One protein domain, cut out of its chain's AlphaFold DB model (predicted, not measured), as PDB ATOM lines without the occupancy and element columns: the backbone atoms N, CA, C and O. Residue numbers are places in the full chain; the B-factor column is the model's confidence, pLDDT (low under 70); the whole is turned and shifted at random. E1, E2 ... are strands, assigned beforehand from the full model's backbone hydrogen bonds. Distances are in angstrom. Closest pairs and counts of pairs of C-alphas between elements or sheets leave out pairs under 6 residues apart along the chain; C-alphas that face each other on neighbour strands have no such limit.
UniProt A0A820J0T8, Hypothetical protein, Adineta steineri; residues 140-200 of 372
ATOM      1  N   PHE A 140     152.490 139.157 237.805       92.75
ATOM      2  CA  PHE A 140     152.477 138.223 238.917       92.75
ATOM      3  C   PHE A 140     151.896 138.870 240.169       92.75
ATOM      4  O   PHE A 140     152.141 140.039 240.473       92.75
ATOM      5  N   ILE A 141     151.127 138.069 240.894       92.00
ATOM      6  CA  ILE A 141     150.451 138.423 242.134       92.00
ATOM      7  C   ILE A 141     151.215 137.773 243.273       92.00
ATOM      8  O   ILE A 141     151.535 136.584 243.213       92.00
ATOM      9  N   SER A 142     151.488 138.542 244.317       91.12
ATOM     10  CA  SER A 142     152.029 138.015 245.557       91.12
ATOM     11  C   SER A 142     151.085 136.968 246.132       91.12
ATOM     12  O   SER A 142     149.912 137.234 246.398       91.12
ATOM     13  N   MET A 143     151.606 135.772 246.381       89.50
ATOM     14  CA  MET A 143     150.850 134.723 247.056       89.50
ATOM     15  C   MET A 143     150.518 135.103 248.499       89.50
ATOM     16  O   MET A 143     149.564 134.563 249.059       89.50
ATOM     17  N   LYS A 144     151.202 136.109 249.070       87.62
ATOM     18  CA  LYS A 144     150.784 136.704 250.338       87.62
ATOM     19  C   LYS A 144     149.341 137.221 250.264       87.62
ATOM     20  O   LYS A 144     148.515 136.902 251.116       87.62
ATOM     21  N   ASP A 145     149.009 137.972 249.222       85.44
ATOM     22  CA  ASP A 145     147.666 138.542 249.065       85.44
ATOM     23  C   ASP A 145     146.612 137.448 248.829       85.44
ATOM     24  O   ASP A 145     145.436 137.606 249.149       85.44
ATOM     25  N   LEU A 146     147.046 136.278 248.363       84.81
ATOM     26  CA  LEU A 146     146.194 135.116 248.128       84.81
ATOM     27  C   LEU A 146     146.081 134.168 249.331       84.81
ATOM     28  O   LEU A 146     145.484 133.096 249.193       84.81
ATOM     29  N   GLN A 147     146.584 134.581 250.502       82.31
ATOM     30  CA  GLN A 147     146.625 133.774 251.730       82.31
ATOM     31  C   GLN A 147     147.441 132.480 251.561       82.31
ATOM     32  O   GLN A 147     147.039 131.407 251.994       82.31
ATOM     33  N   ASP A 148     148.593 132.576 250.895       83.06
ATOM     34  CA  ASP A 148     149.514 131.459 250.669       83.06
ATOM     35  C   ASP A 148     150.979 131.915 250.892       83.06
ATOM     36  O   ASP A 148     151.217 132.933 251.554       83.06
ATOM     37  N   LYS A 149     151.966 131.154 250.396       83.81
ATOM     38  CA  LYS A 149     153.407 131.326 250.668       83.81
ATOM     39  C   LYS A 149     153.887 132.759 250.434       83.81
ATOM     40  O   LYS A 149     153.913 133.235 249.304       83.81
ATOM     41  N   ILE A 150     154.370 133.417 251.492       82.12
ATOM     42  CA  ILE A 150     154.626 134.869 251.502       82.12
ATOM     43  C   ILE A 150     155.595 135.325 250.401       82.12
ATOM     44  O   ILE A 150     155.382 136.371 249.805       82.12
ATOM     45  N   HIS A 151     156.656 134.574 250.112       82.19
ATOM     46  CA  HIS A 151     157.700 135.001 249.164       82.19
ATOM     47  C   HIS A 151     157.538 134.430 247.752       82.19
ATOM     48  O   HIS A 151     158.460 134.522 246.942       82.19
ATOM     49  N   GLN A 152     156.387 133.826 247.462       88.25
ATOM     50  CA  GLN A 152     156.073 133.320 246.135       88.25
ATOM     51  C   GLN A 152     155.132 134.266 245.399       88.25
ATOM     52  O   GLN A 152     154.318 134.979 245.985       88.25
ATOM     53  N   PHE A 153     155.270 134.254 244.087       91.62
ATOM     54  CA  PHE A 153     154.474 135.012 243.149       91.62
ATOM     55  C   PHE A 153     153.833 134.040 242.174       91.62
ATOM     56  O   PHE A 153     154.465 133.080 241.744       91.62
ATOM     57  N   MET A 154     152.584 134.300 241.821       91.44
ATOM     58  CA  MET A 154     151.816 133.471 240.905       91.44
ATOM     59  C   MET A 154     151.362 134.315 239.726       91.44
ATOM     60  O   MET A 154     150.882 135.438 239.917       91.44
ATOM     61  N   ARG A 155     151.497 133.791 238.509       91.19
ATOM     62  CA  ARG A 155     151.018 134.499 237.321       91.19
ATOM     63  C   ARG A 155     149.505 134.717 237.413       91.19
ATOM     64  O   ARG A 155     148.749 133.866 237.884       91.19
ATOM     65  N   TYR A 156     149.029 135.882 236.979       88.56
ATOM     66  CA  TYR A 156     147.616 136.230 237.157       88.56
ATOM     67  C   TYR A 156     146.646 135.303 236.397       88.56
ATOM     68  O   TYR A 156     145.512 135.130 236.853       88.56
ATOM     69  N   ASN A 157     147.079 134.727 235.268       87.06
ATOM     70  CA  ASN A 157     146.286 133.863 234.385       87.06
ATOM     71  C   ASN A 157     146.642 132.367 234.482       87.06
ATOM     72  O   ASN A 157     145.887 131.552 233.958       87.06
ATOM     73  N   ASP A 158     147.722 131.993 235.172       87.06
ATOM     74  CA  ASP A 158     148.103 130.597 235.399       87.06
ATOM     75  C   ASP A 158     148.516 130.381 236.858       87.06
ATOM     76  O   ASP A 158     149.485 130.956 237.351       87.06
ATOM     77  N   ARG A 159     147.772 129.519 237.557       81.94
ATOM     78  CA  ARG A 159     148.033 129.195 238.967       81.94
ATOM     79  C   ARG A 159     149.241 128.303 239.183       81.94
ATOM     80  O   ARG A 159     149.726 128.206 240.305       81.94
ATOM     81  N   ARG A 160     149.649 127.580 238.146       86.19
ATOM     82  CA  ARG A 160     150.747 126.617 238.211       86.19
ATOM     83  C   ARG A 160     152.086 127.296 237.967       86.19
ATOM     84  O   ARG A 160     153.105 126.775 238.408       86.19
ATOM     85  N   ASP A 161     152.076 128.459 237.315       88.06
ATOM     86  CA  ASP A 161     153.265 129.280 237.134       88.06
ATOM     87  C   ASP A 161     153.564 130.066 238.416       88.06
ATOM     88  O   ASP A 161     153.090 131.187 238.639       88.06
ATOM     89  N   LEU A 162     154.319 129.396 239.285       87.38
ATOM     90  CA  LEU A 162     154.835 129.921 240.536       87.38
ATOM     91  C   LEU A 162     156.295 130.314 240.363       87.38
ATOM     92  O   LEU A 162     157.109 129.549 239.848       87.38
ATOM     93  N   ALA A 163     156.649 131.478 240.885       85.31
ATOM     94  CA  ALA A 163     158.002 131.988 240.814       85.31
ATOM     95  C   ALA A 163     158.388 132.720 242.105       85.31
ATOM     96  O   ALA A 163     157.544 133.120 242.909       85.31
ATOM     97  N   VAL A 164     159.690 132.874 242.324       85.19
ATOM     98  CA  VAL A 164     160.260 133.642 243.437       85.19
ATOM     99  C   VAL A 164     161.077 134.775 242.839       85.19
ATOM    100  O   VAL A 164     161.780 134.570 241.849       85.19
ATOM    101  N   LEU A 165     160.968 135.970 243.420       83.19
ATOM    102  CA  LEU A 165     161.780 137.109 243.002       83.19
ATOM    103  C   LEU A 165     163.267 136.778 243.120       83.19
ATOM    104  O   LEU A 165     163.711 136.218 244.124       83.19
ATOM    105  N   ASP A 166     164.042 137.169 242.112       80.88
ATOM    106  CA  ASP A 166     165.492 137.069 242.198       80.88
ATOM    107  C   ASP A 166     165.993 137.909 243.379       80.88
ATOM    108  O   ASP A 166     165.701 139.102 243.486       80.88
ATOM    109  N   LEU A 167     166.808 137.299 244.241       80.56
ATOM    110  CA  LEU A 167     167.449 137.958 245.377       80.56
ATOM    111  C   LEU A 167     168.253 139.209 244.986       80.56
ATOM    112  O   LEU A 167     168.549 140.025 245.853       80.56
ATOM    113  N   GLN A 168     168.625 139.361 243.710       83.94
ATOM    114  CA  GLN A 168     169.332 140.539 243.194       83.94
ATOM    115  C   GLN A 168     168.433 141.680 242.728       83.94
ATOM    116  O   GLN A 168     168.942 142.773 242.483       83.94
ATOM    117  N   SER A 169     167.128 141.449 242.593       84.62
ATOM    118  CA  SER A 169     166.187 142.501 242.219       84.62
ATOM    119  C   SER A 169     166.158 143.620 243.259       84.62
ATOM    120  O   SER A 169     166.272 143.376 244.463       84.62
ATOM    121  N   THR A 170     165.924 144.854 242.807       84.81
ATOM    122  CA  THR A 170     165.715 145.988 243.717       84.81
ATOM    123  C   THR A 170     164.373 145.933 244.454       84.81
ATOM    124  O   THR A 170     164.191 146.675 245.416       84.81
ATOM    125  N   LEU A 171     163.457 145.042 244.052       87.69
ATOM    126  CA  LEU A 171     162.167 144.814 244.718       87.69
ATOM    127  C   LEU A 171     162.194 143.689 245.754       87.69
ATOM    128  O   LEU A 171     161.180 143.441 246.415       87.69
ATOM    129  N   THR A 172     163.325 143.001 245.915       84.12
ATOM    130  CA  THR A 172     163.457 141.972 246.946       84.12
ATOM    131  C   THR A 172     163.456 142.621 248.324       84.12
ATOM    132  O   THR A 172     164.263 143.500 248.627       84.12
ATOM    133  N   ARG A 173     162.531 142.171 249.176       81.12
ATOM    134  CA  ARG A 173     162.361 142.659 250.549       81.12
ATOM    135  C   ARG A 173     162.853 141.612 251.555       81.12
ATOM    136  O   ARG A 173     162.791 140.417 251.258       81.12
ATOM    137  N   PRO A 174     163.327 142.026 252.746       77.88
ATOM    138  CA  PRO A 174     163.647 141.099 253.829       77.88
ATOM    139  C   PRO A 174     162.453 140.206 254.192       77.88
ATOM    140  O   PRO A 174     161.309 140.637 254.083       77.88
ATOM    141  N   ILE A 175     162.718 139.003 254.718       74.44
ATOM    142  CA  ILE A 175     161.677 138.037 255.135       74.44
ATOM    143  C   ILE A 175     160.693 138.642 256.152       74.44
ATOM    144  O   ILE A 175     159.512 138.308 256.165       74.44
ATOM    145  N   SER A 176     161.163 139.570 256.988       73.94
ATOM    146  CA  SER A 176     160.341 140.269 257.980       73.94
ATOM    147  C   SER A 176     159.371 141.295 257.384       73.94
ATOM    148  O   SER A 176     158.492 141.780 258.095       73.94
ATOM    149  N   GLN A 177     159.517 141.653 256.107       79.50
ATOM    150  CA  GLN A 177     158.702 142.659 255.438       79.50
ATOM    151  C   GLN A 177     157.764 142.022 254.412       79.50
ATOM    152  O   GLN A 177     158.084 141.034 253.754       79.50
ATOM    153  N   ALA A 178     156.583 142.621 254.253       78.25
ATOM    154  CA  ALA A 178     155.627 142.187 253.246       78.25
ATOM    155  C   ALA A 178     156.226 142.351 251.836       78.25
ATOM    156  O   ALA A 178     156.741 143.436 251.557       78.25
ATOM    157  N   PRO A 179     156.129 141.348 250.944       83.94
ATOM    158  CA  PRO A 179     156.493 141.499 249.536       83.94
ATOM    159  C   PRO A 179     155.645 142.583 248.856       83.94
ATOM    160  O   PRO A 179     154.595 142.986 249.361       83.94
ATOM    161  N   VAL A 180     156.096 143.030 247.688       88.25
ATOM    162  CA  VAL A 180     155.279 143.832 246.772       88.25
ATOM    163  C   VAL A 180     154.068 143.008 246.323       88.25
ATOM    164  O   VAL A 180     154.228 141.842 245.977       88.25
ATOM    165  N   SER A 181     152.873 143.602 246.314       85.88
ATOM    166  CA  SER A 181     151.620 142.905 245.983       85.88
ATOM    167  C   SER A 181     151.519 142.461 244.527       85.88
ATOM    168  O   SER A 181     151.117 141.334 244.242       85.88
ATOM    169  N   LEU A 182     151.884 143.332 243.586       90.25
ATOM    170  CA  LEU A 182     151.810 143.050 242.158       90.25
ATOM    171  C   LEU A 182     153.100 143.478 241.485       90.25
ATOM    172  O   LEU A 182     153.587 144.591 241.688       90.25
ATOM    173  N   ILE A 183     153.627 142.595 240.649       91.12
ATOM    174  CA  ILE A 183     154.845 142.852 239.897       91.12
ATOM    175  C   ILE A 183     154.630 142.570 238.420       91.12
ATOM    176  O   ILE A 183     153.923 141.645 238.018       91.12
ATOM    177  N   PHE A 184     155.283 143.388 237.617       89.31
ATOM    178  CA  PHE A 184     155.498 143.161 236.205       89.31
ATOM    179  C   PHE A 184     156.884 142.550 235.998       89.31
ATOM    180  O   PHE A 184     157.830 142.998 236.643       89.31
ATOM    181  N   ALA A 185     157.021 141.588 235.082       86.81
ATOM    182  CA  ALA A 185     158.311 141.010 234.706       86.81
ATOM    183  C   ALA A 185     158.500 140.951 233.180       86.81
ATOM    184  O   ALA A 185     157.545 140.827 232.418       86.81
ATOM    185  N   ARG A 186     159.744 141.006 232.692       76.50
ATOM    186  CA  ARG A 186     160.019 140.859 231.248       76.50
ATOM    187  C   ARG A 186     159.943 139.398 230.777       76.50
ATOM    188  O   ARG A 186     159.490 139.141 229.664       76.50
ATOM    189  N   ALA A 187     160.407 138.461 231.596       66.81
ATOM    190  CA  ALA A 187     160.285 137.008 231.417       66.81
ATOM    191  C   ALA A 187     159.972 136.381 232.789       66.81
ATOM    192  O   ALA A 187     159.572 137.130 233.675       66.81
ATOM    193  N   VAL A 188     160.134 135.062 232.995       60.44
ATOM    194  CA  VAL A 188     159.949 134.424 234.322       60.44
ATOM    195  C   VAL A 188     160.865 135.110 235.355       60.44
ATOM    196  O   VAL A 188     162.052 134.819 235.444       60.44
ATOM    197  N   LEU A 189     160.299 136.117 236.028       57.66
ATOM    198  CA  LEU A 189     160.863 137.050 237.011       57.66
ATOM    199  C   LEU A 189     162.274 137.612 236.751       57.66
ATOM    200  O   LEU A 189     162.994 137.929 237.696       57.66
ATOM    201  N   SER A 190     162.654 137.831 235.487       71.06
ATOM    202  CA  SER A 190     163.817 138.662 235.153       71.06
ATOM    203  C   SER A 190     163.387 140.097 234.858       71.06
ATOM    204  O   SER A 190     162.494 140.324 234.038       71.06
ATOM    205  N   PHE A 191     164.050 141.051 235.521       84.62
ATOM    206  CA  PHE A 191     163.733 142.484 235.513       84.62
ATOM    207  C   PHE A 191     162.290 142.755 235.927       84.62
ATOM    208  O   PHE A 191     161.363 142.594 235.134       84.62
ATOM    209  N   VAL A 192     162.110 143.178 237.172       91.81
ATOM    210  CA  VAL A 192     160.782 143.394 237.741       91.81
ATOM    211  C   VAL A 192     160.503 144.856 238.065       91.81
ATOM    212  O   VAL A 192     161.410 145.645 238.321       91.81
ATOM    213  N   GLY A 193     159.226 145.222 238.038       92.94
ATOM    214  CA  GLY A 193     158.733 146.534 238.446       92.94
ATOM    215  C   GLY A 193     157.442 146.392 239.243       92.94
ATOM    216  O   GLY A 193     156.603 145.558 238.900       92.94
ATOM    217  N   GLU A 194     157.275 147.181 240.301       93.69
ATOM    218  CA  GLU A 194     156.046 147.173 241.102       93.69
ATOM    219  C   GLU A 194     154.898 147.738 240.265       93.69
ATOM    220  O   GLU A 194     155.043 148.783 239.651       93.69
ATOM    221  N   ILE A 195     153.737 147.099 240.219       93.31
ATOM    222  CA  ILE A 195     152.581 147.670 239.520       93.31
ATOM    223  C   ILE A 195     151.398 147.799 240.458       93.31
ATOM    224  O   ILE A 195     151.295 147.108 241.465       93.31
ATOM    225  N   LYS A 196     150.473 148.691 240.111       91.00
ATOM    226  CA  LYS A 196     149.209 148.826 240.831       91.00
ATOM    227  C   LYS A 196     148.090 148.155 240.062       91.00
ATOM    228  O   LYS A 196     148.085 148.162 238.828       91.00
ATOM    229  N   SER A 197     147.121 147.614 240.792       87.56
ATOM    230  CA  SER A 197     145.983 146.912 240.201       87.56
ATOM    231  C   SER A 197     145.222 147.819 239.229       87.56
ATOM    232  O   SER A 197     144.900 147.382 238.130       87.56
ATOM    233  N   GLU A 198     145.053 149.108 239.545       88.44
ATOM    234  CA  GLU A 198     144.415 150.108 238.671       88.44
ATOM    235  C   GLU A 198     145.128 150.373 237.326       88.44
ATOM    236  O   GLU A 198     144.602 151.101 236.482       88.44
ATOM    237  N   TRP A 199     146.344 149.858 237.116       91.00
ATOM    238  CA  TRP A 199     147.076 150.025 235.855       91.00
ATOM    239  C   TRP A 199     146.796 148.898 234.862       91.00
ATOM    240  O   TRP A 199     147.112 149.047 233.684       91.00
ATOM    241  N   LEU A 200     146.193 147.800 235.322       89.62
ATOM    242  CA  LEU A 200     145.857 146.644 234.504       89.62
ATOM    243  C   LEU A 200     144.566 146.914 233.725       89.62
ATOM    244  O   LEU A 200     143.473 146.902 234.293       89.62
TER     245      LEU A 200
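What this domain is: This is residues 140 to 200 of the 372 residues of the protein "Hypothetical protein" of Adineta steineri (UniProt A0A820J0T8). There is little regular structure: five short strands make a small sheet curled like part of a barrel, and the long stretch of residues 165 to 181, with no named element, loops out past the sheet between E3 and E4. The printed part has 61 residues, no named helix and strands E1 to E5; the all-strand sheet runs E3 E2 E1 E4 E5, antiparallel. It is compact, radius of gyration of the C-alphas 10.6 A, spanning 27 by 25 by 23 A.

How they stand to each other: Within hydrogen-bond range, E1, residues 140 to 142, has N 141 to O 154 of E2, residues 152 to 155, at 2.8 A, and N 140 to O 183 of E4, residues 182 to 185, at 2.9 A. Edge strands are E3, residues 162 to 164, with O 163 to N 153 at 2.8 A, and E5, residues 192 to 194, with O 193 to N 184 at 2.8 A. E1 E2 E3 form a meander, successive antiparallel neighbours; E4, beside E1, completes a Greek key.

Where its parts are: E2 is 10.2 A long, E4 10.1 A. C-alpha 140 is at (152.477, 138.223, 238.917), C-alpha 194 at (156.046, 147.173, 241.102).

The domain as a whole: The printed part has no cut. E3 to E4 is a long link. Residues 187 to 189 have pLDDT under 70.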